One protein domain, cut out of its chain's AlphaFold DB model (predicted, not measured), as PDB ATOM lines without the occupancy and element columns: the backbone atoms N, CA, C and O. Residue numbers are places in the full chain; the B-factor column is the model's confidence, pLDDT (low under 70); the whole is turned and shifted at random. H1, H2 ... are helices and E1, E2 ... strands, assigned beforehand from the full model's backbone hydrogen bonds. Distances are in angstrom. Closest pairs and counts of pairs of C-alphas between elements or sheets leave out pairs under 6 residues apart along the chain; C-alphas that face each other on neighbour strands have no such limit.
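This is residues 98 to 148 of the 148 residues of the protein "BK_channel_a domain-containing protein" of Batrachochytrium dendrobatidis (strain JAM81 / FGSC 10211) (UniProt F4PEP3). A loose rod: the two-stranded hairpin of E1 and E2 makes one end and the single helix H1 the other, while residues 98 to 109 loop beside the middle. The printed part has 51 residues, with named elements H1, E1, E2 in that order; the class is mixed, with under half of the residues in named elements. The sheet's order is E1 - E2, antiparallel; the radius of gyration of the C-alphas is 12.7 A and the spans are 41 by 20 by 18 A.

E1, residues 127 to 132, and E2, residues 140 to 145, form an antiparallel hairpin at 152 degrees. N 130 and O 142 are within hydrogen-bond range at 2.8 A. H1, residues 110 to 121, is apart from E2. In H1 every O i to N i+4 pair is within hydrogen-bond range.

E1 is 15.0 A long and E2 15.5 A, ending at C-alpha 145 (-7.050, -49.207, -10.773). H1, 15.8 A, begins at C-alpha 110 (2.594, -46.179, -12.664).

The C-alphas farthest apart, of Glu 120 and Gln 136, are 41.8 A apart. The printed part has no cut and no long link. Residues 133 to 140 have pLDDT under 70.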
ATOM      1  N   GLN A  98      -2.361 -54.393   0.582       89.25
ATOM      2  CA  GLN A  98      -2.222 -52.943   0.581       89.25
ATOM      3  C   GLN A  98      -0.956 -52.575   1.353       89.25
ATOM      4  O   GLN A  98      -0.721 -53.065   2.458       89.25
ATOM      5  N   THR A  99      -0.111 -51.737   0.762       89.06
ATOM      6  CA  THR A  99       1.143 -51.277   1.371       89.06
ATOM      7  C   THR A  99       1.437 -49.862   0.898       89.06
ATOM      8  O   THR A  99       1.007 -49.457  -0.183       89.06
ATOM      9  N   GLU A 100       2.143 -49.098   1.727       87.88
ATOM     10  CA  GLU A 100       2.603 -47.761   1.371       87.88
ATOM     11  C   GLU A 100       3.659 -47.814   0.262       87.88
ATOM     12  O   GLU A 100       4.459 -48.748   0.164       87.88
ATOM     13  N   ILE A 101       3.658 -46.796  -0.596       86.06
ATOM     14  CA  ILE A 101       4.605 -46.706  -1.704       86.06
ATOM     15  C   ILE A 101       5.970 -46.292  -1.150       86.06
ATOM     16  O   ILE A 101       6.088 -45.305  -0.426       86.06
ATOM     17  N   ASN A 102       7.018 -47.027  -1.528       89.56
ATOM     18  CA  ASN A 102       8.384 -46.661  -1.171       89.56
ATOM     19  C   ASN A 102       8.746 -45.289  -1.790       89.56
ATOM     20  O   ASN A 102       8.538 -45.113  -2.995       89.56
ATOM     21  N   PRO A 103       9.335 -44.348  -1.022       91.38
ATOM     22  CA  PRO A 103       9.720 -43.024  -1.513       91.38
ATOM     23  C   PRO A 103      10.562 -43.007  -2.797       91.38
ATOM     24  O   PRO A 103      10.507 -42.036  -3.547       91.38
ATOM     25  N   VAL A 104      11.308 -44.077  -3.090       91.62
ATOM     26  CA  VAL A 104      12.102 -44.218  -4.327       91.62
ATOM     27  C   VAL A 104      11.236 -44.155  -5.593       91.62
ATOM     28  O   VAL A 104      11.709 -43.720  -6.641       91.62
ATOM     29  N   PHE A 105       9.969 -44.558  -5.505       89.75
ATOM     30  CA  PHE A 105       9.049 -44.570  -6.642       89.75
ATOM     31  C   PHE A 105       8.313 -43.238  -6.850       89.75
ATOM     32  O   PHE A 105       7.561 -43.101  -7.815       89.75
ATOM     33  N   ILE A 106       8.530 -42.238  -5.988       90.19
ATOM     34  CA  ILE A 106       7.903 -40.920  -6.128       90.19
ATOM     35  C   ILE A 106       8.425 -40.238  -7.400       90.19
ATOM     36  O   ILE A 106       9.628 -40.090  -7.596       90.19
ATOM     37  N   GLY A 107       7.501 -39.804  -8.259       89.81
ATOM     38  CA  GLY A 107       7.804 -39.124  -9.523       89.81
ATOM     39  C   GLY A 107       7.914 -40.048 -10.738       89.81
ATOM     40  O   GLY A 107       7.979 -39.550 -11.862       89.81
ATOM     41  N   TYR A 108       7.876 -41.369 -10.550       92.75
ATOM     42  CA  TYR A 108       7.808 -42.317 -11.660       92.75
ATOM     43  C   TYR A 108       6.357 -42.605 -12.071       92.75
ATOM     44  O   TYR A 108       5.463 -42.628 -11.221       92.75
ATOM     45  N   PRO A 109       6.096 -42.855 -13.367       93.00
ATOM     46  CA  PRO A 109       4.768 -43.235 -13.829       93.00
ATOM     47  C   PRO A 109       4.415 -44.658 -13.376       93.00
ATOM     48  O   PRO A 109       5.280 -45.534 -13.280       93.00
ATOM     49  N   PHE A 110       3.119 -44.903 -13.160       93.31
ATOM     50  CA  PHE A 110       2.594 -46.179 -12.664       93.31
ATOM     51  C   PHE A 110       3.052 -47.377 -13.501       93.31
ATOM     52  O   PHE A 110       3.445 -48.402 -12.953       93.31
ATOM     53  N   THR A 111       3.057 -47.237 -14.826       94.06
ATOM     54  CA  THR A 111       3.438 -48.302 -15.764       94.06
ATOM     55  C   THR A 111       4.876 -48.785 -15.575       94.06
ATOM     56  O   THR A 111       5.136 -49.988 -15.622       94.06
ATOM     57  N   ILE A 112       5.809 -47.867 -15.306       94.31
ATOM     58  CA  ILE A 112       7.221 -48.193 -15.064       94.31
ATOM     59  C   ILE A 112       7.383 -48.886 -13.712       94.31
ATOM     60  O   ILE A 112       8.101 -49.881 -13.617       94.31
ATOM     61  N   ILE A 113       6.676 -48.407 -12.685       93.69
ATOM     62  CA  ILE A 113       6.697 -49.013 -11.348       93.69
ATOM     63  C   ILE A 113       6.107 -50.427 -11.401       93.69
ATOM     64  O   ILE A 113       6.722 -51.365 -10.903       93.69
ATOM     65  N   ALA A 114       4.952 -50.601 -12.048       94.38
ATOM     66  CA  ALA A 114       4.301 -51.898 -12.211       94.38
ATOM     67  C   ALA A 114       5.210 -52.904 -12.935       94.38
ATOM     68  O   ALA A 114       5.342 -54.046 -12.497       94.38
ATOM     69  N   TYR A 115       5.891 -52.468 -14.001       95.00
ATOM     70  CA  TYR A 115       6.862 -53.297 -14.714       95.00
ATOM     71  C   TYR A 115       8.051 -53.693 -13.828       95.00
ATOM     72  O   TYR A 115       8.425 -54.866 -13.789       95.00
ATOM     73  N   TYR A 116       8.629 -52.736 -13.098       95.00
ATOM     74  CA  TYR A 116       9.761 -52.985 -12.206       95.00
ATOM     75  C   TYR A 116       9.402 -53.970 -11.086       95.00
ATOM     76  O   TYR A 116      10.133 -54.931 -10.853       95.00
ATOM     77  N   LEU A 117       8.249 -53.779 -10.436       94.12
ATOM     78  CA  LEU A 117       7.774 -54.656  -9.361       94.12
ATOM     79  C   LEU A 117       7.521 -56.084  -9.844       94.12
ATOM     80  O   LEU A 117       7.906 -57.040  -9.168       94.12
ATOM     81  N   PHE A 118       6.929 -56.232 -11.027       95.44
ATOM     82  CA  PHE A 118       6.714 -57.547 -11.611       95.44
ATOM     83  C   PHE A 118       8.045 -58.227 -11.938       95.44
ATOM     84  O   PHE A 118       8.249 -59.387 -11.596       95.44
ATOM     85  N   LYS A 119       8.979 -57.502 -12.559       96.56
ATOM     86  CA  LYS A 119      10.256 -58.071 -12.989       96.56
ATOM     87  C   LYS A 119      11.140 -58.493 -11.812       96.56
ATOM     88  O   LYS A 119      11.637 -59.614 -11.820       96.56
ATOM     89  N   GLU A 120      11.326 -57.618 -10.827       95.50
ATOM     90  CA  GLU A 120      12.291 -57.839  -9.739       95.50
ATOM     91  C   GLU A 120      11.705 -58.640  -8.568       95.50
ATOM     92  O   GLU A 120      12.417 -59.421  -7.943       95.50
ATOM     93  N   PHE A 121      10.407 -58.483  -8.276       92.81
ATOM     94  CA  PHE A 121       9.782 -59.077  -7.086       92.81
ATOM     95  C   PHE A 121       8.650 -60.060  -7.395       92.81
ATOM     96  O   PHE A 121       8.107 -60.648  -6.465       92.81
ATOM     97  N   GLN A 122       8.279 -60.242  -8.670       93.69
ATOM     98  CA  GLN A 122       7.115 -61.045  -9.077       93.69
ATOM     99  C   GLN A 122       5.803 -60.558  -8.429       93.69
ATOM    100  O   GLN A 122       4.886 -61.337  -8.184       93.69
ATOM    101  N   VAL A 123       5.698 -59.247  -8.170       93.12
ATOM    102  CA  VAL A 123       4.503 -58.619  -7.588       93.12
ATOM    103  C   VAL A 123       3.713 -57.890  -8.666       93.12
ATOM    104  O   VAL A 123       4.251 -57.064  -9.404       93.12
ATOM    105  N   ILE A 124       2.409 -58.159  -8.727       93.94
ATOM    106  CA  ILE A 124       1.491 -57.501  -9.660       93.94
ATOM    107  C   ILE A 124       0.879 -56.275  -8.979       93.94
ATOM    108  O   ILE A 124       0.078 -56.396  -8.052       93.94
ATOM    109  N   LEU A 125       1.234 -55.084  -9.463       93.81
ATOM    110  CA  LEU A 125       0.624 -53.835  -9.020       93.81
ATOM    111  C   LEU A 125      -0.706 -53.604  -9.755       93.81
ATOM    112  O   LEU A 125      -0.727 -53.462 -10.975       93.81
ATOM    113  N   ILE A 126      -1.813 -53.552  -9.009       93.69
ATOM    114  CA  ILE A 126      -3.171 -53.445  -9.578       93.69
ATOM    115  C   ILE A 126      -3.684 -51.994  -9.568       93.69
ATOM    116  O   ILE A 126      -4.420 -51.579 -10.464       93.69
ATOM    117  N   GLY A 127      -3.291 -51.193  -8.578       92.81
ATOM    118  CA  GLY A 127      -3.760 -49.819  -8.440       92.81
ATOM    119  C   GLY A 127      -3.046 -49.056  -7.334       92.81
ATOM    120  O   GLY A 127      -2.183 -49.598  -6.647       92.81
ATOM    121  N   VAL A 128      -3.420 -47.790  -7.178       91.56
ATOM    122  CA  VAL A 128      -2.878 -46.879  -6.160       91.56
ATOM    123  C   VAL A 128      -4.014 -46.173  -5.429       91.56
ATOM    124  O   VAL A 128      -5.022 -45.807  -6.032       91.56
ATOM    125  N   GLY A 129      -3.855 -45.992  -4.120       89.38
ATOM    126  CA  GLY A 129      -4.742 -45.148  -3.324       89.38
ATOM    127  C   GLY A 129      -4.320 -43.691  -3.455       89.38
ATOM    128  O   GLY A 129      -3.164 -43.360  -3.200       89.38
ATOM    129  N   MET A 130      -5.245 -42.825  -3.849       83.69
ATOM    130  CA  MET A 130      -5.045 -41.382  -3.900       83.69
ATOM    131  C   MET A 130      -5.964 -40.709  -2.891       83.69
ATOM    132  O   MET A 130      -7.146 -41.032  -2.797       83.69
ATOM    133  N   ILE A 131      -5.415 -39.754  -2.150       82.25
ATOM    134  CA  ILE A 131      -6.197 -38.879  -1.282       82.25
ATOM    135  C   ILE A 131      -6.661 -37.725  -2.165       82.25
ATOM    136  O   ILE A 131      -5.841 -36.921  -2.612       82.25
ATOM    137  N   MET A 132      -7.952 -37.687  -2.486       72.75
ATOM    138  CA  MET A 132      -8.515 -36.573  -3.242       72.75
ATOM    139  C   MET A 132      -9.049 -35.527  -2.262       72.75
ATOM    140  O   MET A 132      -9.901 -35.872  -1.438       72.75
ATOM    141  N   PRO A 133      -8.598 -34.264  -2.359       67.62
ATOM    142  CA  PRO A 133      -9.169 -33.193  -1.563       67.62
ATOM    143  C   PRO A 133     -10.600 -32.936  -2.037       67.62
ATOM    144  O   PRO A 133     -10.824 -32.520  -3.178       67.62
ATOM    145  N   SER A 134     -11.579 -33.221  -1.181       62.62
ATOM    146  CA  SER A 134     -12.988 -32.968  -1.491       62.62
ATOM    147  C   SER A 134     -13.365 -31.560  -1.048       62.62
ATOM    148  O   SER A 134     -13.131 -31.167   0.089       62.62
ATOM    149  N   SER A 135     -13.989 -30.781  -1.933       57.75
ATOM    150  CA  SER A 135     -14.392 -29.404  -1.624       57.75
ATOM    151  C   SER A 135     -15.578 -29.305  -0.651       57.75
ATOM    152  O   SER A 135     -15.856 -28.206  -0.173       57.75
ATOM    153  N   GLN A 136     -16.279 -30.410  -0.349       55.69
ATOM    154  CA  GLN A 136     -17.486 -30.422   0.500       55.69
ATOM    155  C   GLN A 136     -17.579 -31.599   1.500       55.69
ATOM    156  O   GLN A 136     -18.668 -31.909   1.981       55.69
ATOM    157  N   GLY A 137     -16.470 -32.253   1.856       57.75
ATOM    158  CA  GLY A 137     -16.475 -33.355   2.830       57.75
ATOM    159  C   GLY A 137     -15.074 -33.756   3.298       57.75
ATOM    160  O   GLY A 137     -14.105 -33.160   2.835       57.75
ATOM    161  N   PRO A 138     -14.947 -34.735   4.215       57.41
ATOM    162  CA  PRO A 138     -13.643 -35.297   4.563       57.41
ATOM    163  C   PRO A 138     -12.970 -35.884   3.314       57.41
ATOM    164  O   PRO A 138     -13.650 -36.442   2.449       57.41
ATOM    165  N   ASP A 139     -11.646 -35.741   3.225       59.50
ATOM    166  CA  ASP A 139     -10.857 -36.236   2.096       59.50
ATOM    167  C   ASP A 139     -11.101 -37.736   1.887       59.50
ATOM    168  O   ASP A 139     -10.908 -38.557   2.788       59.50
ATOM    169  N   GLY A 140     -11.563 -38.089   0.690       66.75
ATOM    170  CA  GLY A 140     -11.848 -39.469   0.318       66.75
ATOM    171  C   GLY A 140     -10.578 -40.170  -0.146       66.75
ATOM    172  O   GLY A 140      -9.845 -39.652  -0.994       66.75
ATOM    173  N   VAL A 141     -10.325 -41.376   0.370       75.44
ATOM    174  CA  VAL A 141      -9.327 -42.275  -0.219       75.44
ATOM    175  C   VAL A 141      -9.967 -42.950  -1.426       75.44
ATOM    176  O   VAL A 141     -10.838 -43.807  -1.288       75.44
ATOM    177  N   HIS A 142      -9.529 -42.566  -2.619       82.88
ATOM    178  CA  HIS A 142      -9.974 -43.160  -3.873       82.88
ATOM    179  C   HIS A 142      -8.925 -44.139  -4.386       82.88
ATOM    180  O   HIS A 142      -7.768 -43.777  -4.595       82.88
ATOM    181  N   VAL A 143      -9.329 -45.384  -4.626       87.25
ATOM    182  CA  VAL A 143      -8.463 -46.383  -5.260       87.25
ATOM    183  C   VAL A 143      -8.600 -46.264  -6.771       87.25
ATOM    184  O   VAL A 143      -9.683 -46.453  -7.324       87.25
ATOM    185  N   MET A 144      -7.497 -45.963  -7.446       90.50
ATOM    186  CA  MET A 144      -7.427 -45.900  -8.900       90.50
ATOM    187  C   MET A 144      -6.762 -47.170  -9.424       90.50
ATOM    188  O   MET A 144      -5.594 -47.440  -9.142       90.50
ATOM    189  N   LEU A 145      -7.528 -47.965 -10.171       91.56
ATOM    190  CA  LEU A 145      -7.050 -49.207 -10.773       91.56
ATOM    191  C   LEU A 145      -6.356 -48.900 -12.100       91.56
ATOM    192  O   LEU A 145      -6.942 -48.245 -12.960       91.56
ATOM    193  N   ASN A 146      -5.124 -49.389 -12.252       92.62
ATOM    194  CA  ASN A 146      -4.290 -49.230 -13.444       92.62
ATOM    195  C   ASN A 146      -4.305 -47.804 -14.055       92.62
ATOM    196  O   ASN A 146      -4.738 -47.627 -15.201       92.62
ATOM    197  N   PRO A 147      -3.879 -46.768 -13.301       90.38
ATOM    198  CA  PRO A 147      -3.718 -45.428 -13.852       90.38
ATOM    199  C   PRO A 147      -2.673 -45.417 -14.977       90.38
ATOM    200  O   PRO A 147      -1.710 -46.185 -14.956       90.38
ATOM    201  N   ARG A 148      -2.874 -44.535 -15.959       78.19
ATOM    202  CA  ARG A 148      -1.916 -44.320 -17.051       78.19
ATOM    203  C   ARG A 148      -0.788 -43.389 -16.640       78.19
ATOM    204  O   ARG A 148      -1.090 -42.399 -15.940       78.19
TER     205      ARG A 148